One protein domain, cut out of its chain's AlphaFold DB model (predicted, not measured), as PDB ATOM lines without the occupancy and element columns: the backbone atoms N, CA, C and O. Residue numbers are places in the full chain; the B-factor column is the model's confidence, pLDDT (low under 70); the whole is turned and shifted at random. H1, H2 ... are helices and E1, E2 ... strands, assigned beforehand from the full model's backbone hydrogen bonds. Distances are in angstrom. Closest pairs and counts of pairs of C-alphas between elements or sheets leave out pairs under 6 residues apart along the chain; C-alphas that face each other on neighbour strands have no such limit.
ATOM      1  N   GLU A 154     -32.751  19.972 -55.120       91.31
ATOM      2  CA  GLU A 154     -32.993  19.460 -56.472       91.31
ATOM      3  C   GLU A 154     -32.033  18.315 -56.827       91.31
ATOM      4  O   GLU A 154     -32.426  17.327 -57.458       91.31
ATOM      5  N   ASP A 155     -30.782  18.388 -56.361       91.06
ATOM      6  CA  ASP A 155     -29.844  17.273 -56.487       91.06
ATOM      7  C   ASP A 155     -30.340  16.038 -55.718       91.06
ATOM      8  O   ASP A 155     -30.288  14.916 -56.224       91.06
ATOM      9  N   HIS A 156     -30.842  16.214 -54.494       90.25
ATOM     10  CA  HIS A 156     -31.412  15.107 -53.723       90.25
ATOM     11  C   HIS A 156     -32.677  14.544 -54.379       90.25
ATOM     12  O   HIS A 156     -32.835  13.320 -54.447       90.25
ATOM     13  N   LEU A 157     -33.540  15.419 -54.899       89.81
ATOM     14  CA  LEU A 157     -34.796  15.057 -55.548       89.81
ATOM     15  C   LEU A 157     -34.556  14.254 -56.830       89.81
ATOM     16  O   LEU A 157     -35.252  13.276 -57.077       89.81
ATOM     17  N   SER A 158     -33.535  14.599 -57.613       87.69
ATOM     18  CA  SER A 158     -33.180  13.857 -58.830       87.69
ATOM     19  C   SER A 158     -32.497  12.509 -58.549       87.69
ATOM     20  O   SER A 158     -32.652  11.560 -59.320       87.69
ATOM     21  N   ARG A 159     -31.760  12.382 -57.436       88.31
ATOM     22  CA  ARG A 159     -30.947  11.187 -57.129       88.31
ATOM     23  C   ARG A 159     -31.665  10.134 -56.287       88.31
ATOM     24  O   ARG A 159     -31.440   8.939 -56.492       88.31
ATOM     25  N   ALA A 160     -32.474  10.539 -55.309       88.69
ATOM     26  CA  ALA A 160     -33.040   9.625 -54.312       88.69
ATOM     27  C   ALA A 160     -34.168   8.710 -54.831       88.69
ATOM     28  O   ALA A 160     -34.146   7.517 -54.531       88.69
ATOM     29  N   PRO A 161     -35.139   9.173 -55.637       89.00
ATOM     30  CA  PRO A 161     -36.193   8.318 -56.181       89.00
ATOM     31  C   PRO A 161     -35.764   7.569 -57.458       89.00
ATOM     32  O   PRO A 161     -36.614   7.082 -58.200       89.00
ATOM     33  N   HIS A 162     -34.458   7.445 -57.724       88.12
ATOM     34  CA  HIS A 162     -33.938   6.865 -58.963       88.12
ATOM     35  C   HIS A 162     -34.469   5.436 -59.224       88.12
ATOM     36  O   HIS A 162     -34.480   4.616 -58.296       88.12
ATOM     37  N   PRO A 163     -34.828   5.069 -60.473       85.62
ATOM     38  CA  PRO A 163     -35.433   3.765 -60.795       85.62
ATOM     39  C   PRO A 163     -34.578   2.536 -60.443       85.62
ATOM     40  O   PRO A 163     -35.093   1.434 -60.214       85.62
ATOM     41  N   GLU A 164     -33.257   2.701 -60.400       84.12
ATOM     42  CA  GLU A 164     -32.329   1.639 -59.989       84.12
ATOM     43  C   GLU A 164     -32.291   1.403 -58.479       84.12
ATOM     44  O   GLU A 164     -31.771   0.381 -58.032       84.12
ATOM     45  N   GLN A 165     -32.817   2.318 -57.664       86.44
ATOM     46  CA  GLN A 165     -32.899   2.088 -56.232       86.44
ATOM     47  C   GLN A 165     -33.976   1.037 -55.952       86.44
ATOM     48  O   GLN A 165     -35.156   1.265 -56.194       86.44
ATOM     49  N   LYS A 166     -33.554  -0.133 -55.458       89.56
ATOM     50  CA  LYS A 166     -34.441  -1.277 -55.176       89.56
ATOM     51  C   LYS A 166     -34.774  -1.456 -53.694       89.56
ATOM     52  O   LYS A 166     -35.561  -2.332 -53.349       89.56
ATOM     53  N   ASN A 167     -34.151  -0.668 -52.822       92.62
ATOM     54  CA  ASN A 167     -34.371  -0.742 -51.387       92.62
ATOM     55  C   ASN A 167     -34.093   0.588 -50.674       92.62
ATOM     56  O   ASN A 167     -33.427   1.484 -51.207       92.62
ATOM     57  N   LEU A 168     -34.594   0.683 -49.443       94.25
ATOM     58  CA  LEU A 168     -34.068   1.577 -48.413       94.25
ATOM     59  C   LEU A 168     -33.250   0.776 -47.418       94.25
ATOM     60  O   LEU A 168     -33.484  -0.416 -47.229       94.25
ATOM     61  N   SER A 169     -32.298   1.428 -46.761       91.88
ATOM     62  CA  SER A 169     -31.543   0.771 -45.714       91.88
ATOM     63  C   SER A 169     -30.966   1.693 -44.658       91.88
ATOM     64  O   SER A 169     -30.663   2.848 -44.943       91.88
ATOM     65  N   LEU A 170     -30.746   1.113 -43.479       93.12
ATOM     66  CA  LEU A 170     -29.988   1.666 -42.362       93.12
ATOM     67  C   LEU A 170     -28.812   0.734 -42.053       93.12
ATOM     68  O   LEU A 170     -29.008  -0.471 -41.913       93.12
ATOM     69  N   ARG A 171     -27.599   1.269 -41.941       90.50
ATOM     70  CA  ARG A 171     -26.371   0.550 -41.597       90.50
ATOM     71  C   ARG A 171     -25.695   1.232 -40.422       90.50
ATOM     72  O   ARG A 171     -25.508   2.447 -40.442       90.50
ATOM     73  N   VAL A 172     -25.289   0.433 -39.448       90.75
ATOM     74  CA  VAL A 172     -24.563   0.886 -38.261       90.75
ATOM     75  C   VAL A 172     -23.350  -0.008 -38.063       90.75
ATOM     76  O   VAL A 172     -23.414  -1.210 -38.330       90.75
ATOM     77  N   ILE A 173     -22.246   0.584 -37.626       88.69
ATOM     78  CA  ILE A 173     -21.040  -0.159 -37.274       88.69
ATOM     79  C   ILE A 173     -20.969  -0.222 -35.758       88.69
ATOM     80  O   ILE A 173     -20.952   0.807 -35.090       88.69
ATOM     81  N   ASP A 174     -20.905  -1.435 -35.231       87.31
ATOM     82  CA  ASP A 174     -20.508  -1.669 -33.857       87.31
ATOM     83  C   ASP A 174     -18.981  -1.743 -33.813       87.31
ATOM     84  O   ASP A 174     -18.366  -2.707 -34.280       87.31
ATOM     85  N   ILE A 175     -18.364  -0.670 -33.322       80.19
ATOM     86  CA  ILE A 175     -16.906  -0.530 -33.275       80.19
ATOM     87  C   ILE A 175     -16.301  -1.506 -32.254       80.19
ATOM     88  O   ILE A 175     -15.184  -1.987 -32.468       80.19
ATOM     89  N   GLU A 176     -17.028  -1.838 -31.181       81.38
ATOM     90  CA  GLU A 176     -16.539  -2.705 -30.106       81.38
ATOM     91  C   GLU A 176     -16.360  -4.139 -30.602       81.38
ATOM     92  O   GLU A 176     -15.285  -4.726 -30.443       81.38
ATOM     93  N   VAL A 177     -17.378  -4.682 -31.278       81.12
ATOM     94  CA  VAL A 177     -17.315  -6.041 -31.848       81.12
ATOM     95  C   VAL A 177     -16.866  -6.072 -33.310       81.12
ATOM     96  O   VAL A 177     -16.726  -7.145 -33.897       81.12
ATOM     97  N   LYS A 178     -16.582  -4.901 -33.894       80.75
ATOM     98  CA  LYS A 178     -16.145  -4.704 -35.286       80.75
ATOM     99  C   LYS A 178     -17.081  -5.348 -36.306       80.75
ATOM    100  O   LYS A 178     -16.619  -5.967 -37.263       80.75
ATOM    101  N   GLU A 179     -18.382  -5.173 -36.122       83.50
ATOM    102  CA  GLU A 179     -19.427  -5.754 -36.966       83.50
ATOM    103  C   GLU A 179     -20.285  -4.655 -37.598       83.50
ATOM    104  O   GLU A 179     -20.525  -3.615 -36.990       83.50
ATOM    105  N   VAL A 180     -20.765  -4.877 -38.824       87.44
ATOM    106  CA  VAL A 180     -21.796  -4.021 -39.423       87.44
ATOM    107  C   VAL A 180     -23.154  -4.700 -39.328       87.44
ATOM    108  O   VAL A 180     -23.337  -5.807 -39.835       87.44
ATOM    109  N   PHE A 181     -24.124  -3.988 -38.762       89.69
ATOM    110  CA  PHE A 181     -25.531  -4.369 -38.781       89.69
ATOM    111  C   PHE A 181     -26.283  -3.546 -39.820       89.69
ATOM    112  O   PHE A 181     -26.028  -2.353 -40.005       89.69
ATOM    113  N   HIS A 182     -27.211  -4.187 -40.522       90.25
ATOM    114  CA  HIS A 182     -27.887  -3.590 -41.666       90.25
ATOM    115  C   HIS A 182     -29.350  -3.998 -41.695       90.25
ATOM    116  O   HIS A 182     -29.667  -5.178 -41.663       90.25
ATOM    117  N   VAL A 183     -30.241  -3.024 -41.814       93.25
ATOM    118  CA  VAL A 183     -31.657  -3.243 -42.110       93.25
ATOM    119  C   VAL A 183     -31.947  -2.781 -43.516       93.25
ATOM    120  O   VAL A 183     -31.495  -1.713 -43.926       93.25
ATOM    121  N   ILE A 184     -32.712  -3.584 -44.245       93.00
ATOM    122  CA  ILE A 184     -33.106  -3.333 -45.624       93.00
ATOM    123  C   ILE A 184     -34.618  -3.458 -45.733       93.00
ATOM    124  O   ILE A 184     -35.171  -4.487 -45.352       93.00
ATOM    125  N   PHE A 185     -35.256  -2.454 -46.326       95.62
ATOM    126  CA  PHE A 185     -36.615  -2.549 -46.846       95.62
ATOM    127  C   PHE A 185     -36.566  -2.758 -48.358       95.62
ATOM    128  O   PHE A 185     -36.104  -1.882 -49.090       95.62
ATOM    129  N   ASP A 186     -37.003  -3.926 -48.819       94.12
ATOM    130  CA  ASP A 186     -37.032  -4.304 -50.234       94.12
ATOM    131  C   ASP A 186     -38.318  -3.791 -50.899       94.12
ATOM    132  O   ASP A 186     -39.413  -4.106 -50.438       94.12
ATOM    133  N   PHE A 187     -38.207  -3.019 -51.984       93.44
ATOM    134  CA  PHE A 187     -39.377  -2.425 -52.650       93.44
ATOM    135  C   PHE A 187     -40.251  -3.439 -53.379       93.44
ATOM    136  O   PHE A 187     -41.462  -3.259 -53.453       93.44
ATOM    137  N   LEU A 188     -39.645  -4.492 -53.934       90.31
ATOM    138  CA  LEU A 188     -40.370  -5.498 -54.702       90.31
ATOM    139  C   LEU A 188     -41.176  -6.397 -53.766       90.31
ATOM    140  O   LEU A 188     -42.333  -6.705 -54.035       90.31
ATOM    141  N   ARG A 189     -40.547  -6.822 -52.668       92.00
ATOM    142  CA  ARG A 189     -41.163  -7.704 -51.670       92.00
ATOM    143  C   ARG A 189     -41.979  -6.947 -50.629       92.00
ATOM    144  O   ARG A 189     -42.731  -7.583 -49.903       92.00
ATOM    145  N   GLN A 190     -41.787  -5.630 -50.532       92.94
ATOM    146  CA  GLN A 190     -42.340  -4.769 -49.484       92.94
ATOM    147  C   GLN A 190     -42.128  -5.355 -48.081       92.94
ATOM    148  O   GLN A 190     -43.028  -5.361 -47.245       92.94
ATOM    149  N   ASN A 191     -40.926  -5.886 -47.836       94.06
ATOM    150  CA  ASN A 191     -40.578  -6.525 -46.572       94.06
ATOM    151  C   ASN A 191     -39.257  -5.998 -46.016       94.06
ATOM    152  O   ASN A 191     -38.359  -5.591 -46.763       94.06
ATOM    153  N   LEU A 192     -39.137  -6.066 -44.690       95.31
ATOM    154  CA  LEU A 192     -37.895  -5.813 -43.979       95.31
ATOM    155  C   LEU A 192     -37.067  -7.090 -43.861       95.31
ATOM    156  O   LEU A 192     -37.572  -8.193 -43.660       95.31
ATOM    157  N   SER A 193     -35.758  -6.912 -43.921       94.19
ATOM    158  CA  SER A 193     -34.790  -7.935 -43.554       94.19
ATOM    159  C   SER A 193     -33.613  -7.291 -42.840       94.19
ATOM    160  O   SER A 193     -33.286  -6.128 -43.088       94.19
ATOM    161  N   ALA A 194     -32.990  -8.051 -41.953       92.56
ATOM    162  CA  ALA A 194     -31.784  -7.664 -41.252       92.56
ATOM    163  C   ALA A 194     -30.616  -8.508 -41.765       92.56
ATOM    164  O   ALA A 194     -30.765  -9.694 -42.056       92.56
ATOM    165  N   ILE A 195     -29.450  -7.893 -41.885       86.75
ATOM    166  CA  ILE A 195     -28.199  -8.536 -42.256       86.75
ATOM    167  C   ILE A 195     -27.196  -8.267 -41.142       86.75
ATOM    168  O   ILE A 195     -27.077  -7.148 -40.635       86.75
ATOM    169  N   SER A 196     -26.494  -9.322 -40.760       81.38
ATOM    170  CA  SER A 196     -25.401  -9.296 -39.792       81.38
ATOM    171  C   SER A 196     -24.355 -10.330 -40.175       81.38
ATOM    172  O   SER A 196     -24.523 -11.051 -41.166       81.38
ATOM    173  N   SER A 197     -23.349 -10.481 -39.309       73.62
ATOM    174  CA  SER A 197     -22.300 -11.486 -39.438       73.62
ATOM    175  C   SER A 197     -22.813 -12.917 -39.682       73.62
ATOM    176  O   SER A 197     -22.124 -13.749 -40.276       73.62
ATOM    177  N   LYS A 198     -24.040 -13.203 -39.247       75.75
ATOM    178  CA  LYS A 198     -24.659 -14.530 -39.299       75.75
ATOM    179  C   LYS A 198     -25.488 -14.786 -40.560       75.75
ATOM    180  O   LYS A 198     -25.993 -15.889 -40.738       75.75
ATOM    181  N   GLY A 199     -25.634 -13.792 -41.435       79.19
ATOM    182  CA  GLY A 199     -26.401 -13.894 -42.676       79.19
ATOM    183  C   GLY A 199     -27.556 -12.900 -42.763       79.19
ATOM    184  O   GLY A 199     -27.573 -11.872 -42.083       79.19
ATOM    185  N   LYS A 200     -28.505 -13.204 -43.655       86.56
ATOM    186  CA  LYS A 200     -29.721 -12.420 -43.891       86.56
ATOM    187  C   LYS A 200     -30.912 -13.094 -43.216       86.56
ATOM    188  O   LYS A 200     -31.165 -14.271 -43.453       86.56
ATOM    189  N   PHE A 201     -31.676 -12.313 -42.466       91.75
ATOM    190  CA  PHE A 201     -32.820 -12.762 -41.682       91.75
ATOM    191  C   PHE A 201     -34.048 -11.933 -42.045       91.75
ATOM    192  O   PHE A 201     -34.006 -10.702 -42.046       91.75
ATOM    193  N   GLU A 202     -35.139 -12.602 -42.400       93.88
ATOM    194  CA  GLU A 202     -36.407 -11.939 -42.709       93.88
ATOM    195  C   GLU A 202     -37.071 -11.423 -41.422       93.88
ATOM    196  O   GLU A 202     -36.812 -11.932 -40.323       93.88
ATOM    197  N   ARG A 203     -37.925 -10.400 -41.565       94.12
ATOM    198  CA  ARG A 203     -38.690  -9.804 -40.462       94.12
ATOM    199  C   ARG A 203     -39.377 -10.874 -39.599       94.12
ATOM    200  O   ARG A 203     -39.837 -11.892 -40.110       94.12
ATOM    201  N   TRP A 204     -39.459 -10.608 -38.294       90.38
ATOM    202  CA  TRP A 204     -40.105 -11.444 -37.264       90.38
ATOM    203  C   TRP A 204     -39.375 -12.729 -36.856       90.38
ATOM    204  O   TRP A 204     -39.808 -13.390 -35.912       90.38
ATOM    205  N   THR A 205     -38.248 -13.062 -37.485       95.94
ATOM    206  CA  THR A 205     -37.346 -14.098 -36.956       95.94
ATOM    207  C   THR A 205     -36.673 -13.636 -35.657       95.94
ATOM    208  O   THR A 205     -36.583 -12.437 -35.371       95.94
ATOM    209  N   ILE A 206     -36.199 -14.586 -34.842       95.88
ATOM    210  CA  ILE A 206     -35.489 -14.280 -33.588       95.88
ATOM    211  C   ILE A 206     -34.222 -13.474 -33.900       95.88
ATOM    212  O   ILE A 206     -33.972 -12.438 -33.289       95.88
ATOM    213  N   GLU A 207     -33.485 -13.895 -34.923       94.38
ATOM    214  CA  GLU A 207     -32.247 -13.272 -35.373       94.38
ATOM    215  C   GLU A 207     -32.478 -11.855 -35.904       94.38
ATOM    216  O   GLU A 207     -31.700 -10.955 -35.588       94.38
ATOM    217  N   PHE A 208     -33.565 -11.624 -36.651       95.31
ATOM    218  CA  PHE A 208     -33.960 -10.273 -37.052       95.31
ATOM    219  C   PHE A 208     -34.164  -9.378 -35.827       95.31
ATOM    220  O   PHE A 208     -33.544  -8.318 -35.731       95.31
ATOM    221  N   ASN A 209     -34.976  -9.822 -34.864       95.81
ATOM    222  CA  ASN A 209     -35.279  -9.045 -33.662       95.81
ATOM    223  C   ASN A 209     -34.020  -8.743 -32.838       95.81
ATOM    224  O   ASN A 209     -33.882  -7.643 -32.298       95.81
ATOM    225  N   ASP A 210     -33.092  -9.691 -32.752       95.06
ATOM    226  CA  ASP A 210     -31.824  -9.505 -32.050       95.06
ATOM    227  C   ASP A 210     -30.925  -8.478 -32.747       95.06
ATOM    228  O   ASP A 210     -30.336  -7.627 -32.075       95.06
ATOM    229  N   ILE A 211     -30.853  -8.500 -34.082       93.62
ATOM    230  CA  ILE A 211     -30.097  -7.504 -34.854       93.62
ATOM    231  C   ILE A 211     -30.702  -6.112 -34.670       93.62
ATOM    232  O   ILE A 211     -29.973  -5.179 -34.337       93.62
ATOM    233  N   ILE A 212     -32.024  -5.966 -34.807       95.62
ATOM    234  CA  ILE A 212     -32.698  -4.676 -34.608       95.62
ATOM    235  C   ILE A 212     -32.440  -4.136 -33.195       95.62
ATOM    236  O   ILE A 212     -32.109  -2.963 -33.041       95.62
ATOM    237  N   LYS A 213     -32.537  -4.977 -32.157       95.81
ATOM    238  CA  LYS A 213     -32.254  -4.568 -30.768       95.81
ATOM    239  C   LYS A 213     -30.819  -4.080 -30.584       95.81
ATOM    240  O   LYS A 213     -30.608  -3.112 -29.857       95.81
ATOM    241  N   LYS A 214     -29.839  -4.729 -31.218       94.19
ATOM    242  CA  LYS A 214     -28.443  -4.265 -31.197       94.19
ATOM    243  C   LYS A 214     -28.300  -2.918 -31.895       94.19
ATOM    244  O   LYS A 214     -27.749  -1.996 -31.306       94.19
ATOM    245  N   MET A 215     -28.857  -2.785 -33.100       94.00
ATOM    246  CA  MET A 215     -28.840  -1.523 -33.844       94.00
ATOM    247  C   MET A 215     -29.462  -0.383 -33.039       94.00
ATOM    248  O   MET A 215     -28.861   0.679 -32.937       94.00
ATOM    249  N   ALA A 216     -30.617  -0.632 -32.420       95.12
ATOM    250  CA  ALA A 216     -31.329   0.327 -31.586       95.12
ATOM    251  C   ALA A 216     -30.468   0.828 -30.419       95.12
ATOM    252  O   ALA A 216     -30.434   2.026 -30.165       95.12
ATOM    253  N   ARG A 217     -29.703  -0.055 -29.765       93.81
ATOM    254  CA  ARG A 217     -28.759   0.346 -28.707       93.81
ATOM    255  C   ARG A 217     -27.624   1.221 -29.234       93.81
ATOM    256  O   ARG A 217     -27.277   2.193 -28.579       93.81
ATOM    257  N   ILE A 218     -27.060   0.889 -30.399       91.69
ATOM    258  CA  ILE A 218     -25.927   1.626 -30.988       91.69
ATOM    259  C   ILE A 218     -26.314   3.071 -31.316       91.69
ATOM    260  O   ILE A 218     -25.508   3.977 -31.136       91.69
ATOM    261  N   ILE A 219     -27.538   3.288 -31.799       91.94
ATOM    262  CA  ILE A 219     -27.997   4.610 -32.252       91.94
ATOM    263  C   ILE A 219     -28.919   5.312 -31.252       91.94
ATOM    264  O   ILE A 219     -29.548   6.299 -31.615       91.94
ATOM    265  N   ASP A 220     -29.032   4.801 -30.025       92.81
ATOM    266  CA  ASP A 220     -29.927   5.343 -28.993       92.81
ATOM    267  C   ASP A 220     -31.385   5.510 -29.491       92.81
ATOM    268  O   ASP A 220     -31.977   6.593 -29.560       92.81
ATOM    269  N   SER A 221     -31.955   4.395 -29.945       94.06
ATOM    270  CA  SER A 221     -33.303   4.284 -30.503       94.06
ATOM    271  C   SER A 221     -34.041   3.079 -29.911       94.06
ATOM    272  O   SER A 221     -33.504   2.314 -29.109       94.06
ATOM    273  N   SER A 222     -35.297   2.892 -30.313       95.50
ATOM    274  CA  SER A 222     -36.049   1.665 -30.055       95.50
ATOM    275  C   SER A 222     -36.141   0.807 -31.325       95.50
ATOM    276  O   SER A 222     -36.104   1.348 -32.431       95.50
ATOM    277  N   PRO A 223     -36.307  -0.524 -31.204       95.50
ATOM    278  CA  PRO A 223     -36.529  -1.398 -32.356       95.50
ATOM    279  C   PRO A 223     -37.645  -0.933 -33.298       95.50
ATOM    280  O   PRO A 223     -37.449  -0.874 -34.507       95.50
ATOM    281  N   TRP A 224     -38.783  -0.542 -32.723       94.81
ATOM    282  CA  TRP A 224     -39.964  -0.083 -33.452       94.81
ATOM    283  C   TRP A 224     -39.684   1.182 -34.252       94.81
ATOM    284  O   TRP A 224     -40.062   1.280 -35.410       94.81
ATOM    285  N   GLU A 225     -38.944   2.117 -33.658       94.94
ATOM    286  CA  GLU A 225     -38.595   3.370 -34.315       94.94
ATOM    287  C   GLU A 225     -37.701   3.145 -35.544       94.94
ATOM    288  O   GLU A 225     -37.879   3.830 -36.544       94.94
ATOM    289  N   ILE A 226     -36.788   2.162 -35.520       94.94
ATOM    290  CA  ILE A 226     -35.991   1.789 -36.704       94.94
ATOM    291  C   ILE A 226     -36.895   1.295 -37.838       94.94
ATOM    292  O   ILE A 226     -36.730   1.709 -38.989       94.94
ATOM    293  N   GLU A 227     -37.814   0.381 -37.523       94.94
ATOM    294  CA  GLU A 227     -38.729  -0.195 -38.512       94.94
ATOM    295  C   GLU A 227     -39.649   0.881 -39.093       94.94
ATOM    296  O   GLU A 227     -39.710   1.040 -40.316       94.94
ATOM    297  N   ASP A 228     -40.287   1.660 -38.219       94.38
ATOM    298  CA  ASP A 228     -41.183   2.750 -38.587       94.38
ATOM    299  C   ASP A 228     -40.453   3.776 -39.451       94.38
ATOM    300  O   ASP A 228     -40.954   4.139 -40.512       94.38
ATOM    301  N   TYR A 229     -39.246   4.198 -39.064       94.94
ATOM    302  CA  TYR A 229     -38.488   5.204 -39.809       94.94
ATOM    303  C   TYR A 229     -38.251   4.793 -41.268       94.94
ATOM    304  O   TYR A 229     -38.424   5.578 -42.203       94.94
ATOM    305  N   ILE A 230     -37.883   3.532 -41.498       95.00
ATOM    306  CA  ILE A 230     -37.637   3.031 -42.852       95.00
ATOM    307  C   ILE A 230     -38.952   2.862 -43.625       95.00
ATOM    308  O   ILE A 230     -39.007   3.197 -44.812       95.00
ATOM    309  N   MET A 231     -40.008   2.368 -42.975       94.12
ATOM    310  CA  MET A 231     -41.318   2.184 -43.606       94.12
ATOM    311  C   MET A 231     -41.967   3.520 -43.993       94.12
ATOM    312  O   MET A 231     -42.453   3.664 -45.114       94.12
ATOM    313  N   TRP A 232     -41.926   4.526 -43.120       95.19
ATOM    314  CA  TRP A 232     -42.448   5.864 -43.400       95.19
ATOM    315  C   TRP A 232     -41.696   6.549 -44.541       95.19
ATOM    316  O   TRP A 232     -42.328   7.119 -45.430       95.19
ATOM    317  N   ALA A 233     -40.367   6.432 -44.596       95.19
ATOM    318  CA  ALA A 233     -39.597   6.930 -45.737       95.19
ATOM    319  C   ALA A 233     -40.000   6.272 -47.064       95.19
ATOM    320  O   ALA A 233     -39.990   6.933 -48.102       95.19
ATOM    321  N   PHE A 234     -40.365   4.986 -47.049       95.56
ATOM    322  CA  PHE A 234     -40.893   4.322 -48.240       95.56
ATOM    323  C   PHE A 234     -42.236   4.923 -48.672       95.56
ATOM    324  O   PHE A 234     -42.415   5.194 -49.854       95.56
ATOM    325  N   LEU A 235     -43.144   5.215 -47.738       95.31
ATOM    326  CA  LEU A 235     -44.419   5.866 -48.067       95.31
ATOM    327  C   LEU A 235     -44.211   7.261 -48.678       95.31
ATOM    328  O   LEU A 235     -44.807   7.569 -49.709       95.31
ATOM    329  N   ILE A 236     -43.310   8.060 -48.100       95.44
ATOM    330  CA  ILE A 236     -42.930   9.374 -48.641       95.44
ATOM    331  C   ILE A 236     -42.344   9.233 -50.052       95.44
ATOM    332  O   ILE A 236     -42.688   9.990 -50.959       95.44
ATOM    333  N   ARG A 237     -41.469   8.242 -50.267       94.31
ATOM    334  CA  ARG A 237     -40.916   7.943 -51.594       94.31
ATOM    335  C   ARG A 237     -42.022   7.681 -52.615       94.31
ATOM    336  O   ARG A 237     -41.961   8.224 -53.716       94.31
ATOM    337  N   GLU A 238     -42.992   6.834 -52.278       94.19
ATOM    338  CA  GLU A 238     -44.102   6.501 -53.177       94.19
ATOM    339  C   GLU A 238     -44.949   7.733 -53.515       94.19
ATOM    340  O   GLU A 238     -45.382   7.888 -54.658       94.19
ATOM    341  N   GLU A 239     -45.146   8.637 -52.555       94.00
ATOM    342  CA  GLU A 239     -45.834   9.908 -52.779       94.00
ATOM    343  C   GLU A 239     -45.065  10.826 -53.741       94.00
ATOM    344  O   GLU A 239     -45.643  11.305 -54.719       94.00
ATOM    345  N   ILE A 240     -43.757  11.012 -53.525       91.81
ATOM    346  CA  ILE A 240     -42.894  11.823 -54.401       91.81
ATOM    347  C   ILE A 240     -42.906  11.279 -55.835       91.81
ATOM    348  O   ILE A 240     -43.048  12.040 -56.790       91.81
ATOM    349  N   ILE A 241     -42.795   9.957 -56.004       91.31
ATOM    350  CA  ILE A 241     -42.819   9.328 -57.331       91.31
ATOM    351  C   ILE A 241     -44.185   9.511 -58.000       91.31
ATOM    352  O   ILE A 241     -44.244   9.820 -59.190       91.31
ATOM    353  N   ARG A 242     -45.282   9.345 -57.250       90.94
ATOM    354  CA  ARG A 242     -46.648   9.480 -57.775       90.94
ATOM    355  C   ARG A 242     -46.971  10.909 -58.210       90.94
ATOM    356  O   ARG A 242     -47.623  11.091 -59.233       90.94
ATOM    357  N   ASN A 243     -46.528  11.902 -57.444       85.75
ATOM    358  CA  ASN A 243     -46.818  13.313 -57.703       85.75
ATOM    359  C   ASN A 243     -45.897  13.943 -58.765       85.75
ATOM    360  O   ASN A 243     -46.131  15.084 -59.174       85.75
ATOM    361  N   GLY A 244     -44.904  13.181 -59.241       65.75
ATOM    362  CA  GLY A 244     -43.892  13.616 -60.195       65.75
ATOM    363  C   GLY A 244     -42.813  14.477 -59.536       65.75
ATOM    364  O   GLY A 244     -43.095  15.284 -58.651       65.75
TER     365      GLY A 244
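What this domain is: This is residues 154 to 244 of the 246 residues of an uncharacterized protein of uncultured bacterium (gcode 4) (UniProt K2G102). Picture a twisted wall of four strands with two helices over one face and the other face bare: H2 crosses the strands, and the long H3 starts beside H2 and runs away from it about perpendicular, slantwise over E1 and E2. A small helix, H1, lies off the sheet. The printed part has 91 residues with three named helices and four named strands, in the order H1 E1 E2 E3 E4 H2 H3; the sheet order is E1 - E2 - E3 - E4, antiparallel throughout, and the class is mixed, helices and strands. The whole is compact, with a radius of gyration of the C-alphas of 14.1 A, and its outline is elongated, spanning 42 by 25 by 22 A.

Where its parts are: Find C-alpha 154 at (-32.993, 19.460, -56.472); there H1 begins, residues 154 to 159. Next comes E1, residues 167 to 174, 22.4 A long, from C-alpha 167 at (-34.371, -0.742, -51.387). E2, residues 179 to 186, covers 22.1 A; E3 is residues 191 to 196, 16.9 A, and E4 is residues 199 to 202, 10.2 A. H2 holds residues 206 to 218, 18.7 A. H3 holds residues 223 to 243, 31.1 A, and ends at C-alpha 243 at (-46.818, 13.313, -57.703).

How they stand to each other: Start at the sheet, a meander, each strand the antiparallel neighbour of the one before; it is twisted, with C-alphas up to 4.1 A off its best plane. In the hairpin E1 and E2, look at N 170 and O 183, 3.0 A apart, within hydrogen-bond range; in E2 and E3, at N 184 and O 193, 2.9 A; in E3 and E4, at N 194 and O 201, 2.8 A. H2 and H3 are on the same face, two layers with the sheet. H2 has a height over the sheet of 8.5 A and runs across the strands, at 64 degrees to E1 on the local plane; the C-alphas of Ala 194 and Phe 208, the closest of E3 and H2, are 5.4 A apart. H3 has a height over the sheet of 9.9 A and lies over E1 and E2, slantwise at 40 degrees to E2 on the local plane; the closest C-alphas of E1 and H3 are those of Leu 168 and Ile 230, 6.8 A. H3 touches H2 with residues 223 to 226 alone, about perpendicular at 90 degrees; the closest C-alphas are those of Ile 212 and Pro 223, 5.5 A. H1 is not on the sheet and is apart from H2 and H3. In H1, H2 and H3 every O i to N i+4 pair is within hydrogen-bond range.

The domain as a whole: The two C-alphas farthest apart are those of Glu 176 and Asn 243, 44.0 A. The printed part has no cut and no long link; the link from H1 to E1 is short, and the others are tight. The mean pLDDT of the printed part is 90.8, and residue 244 is the one under 70.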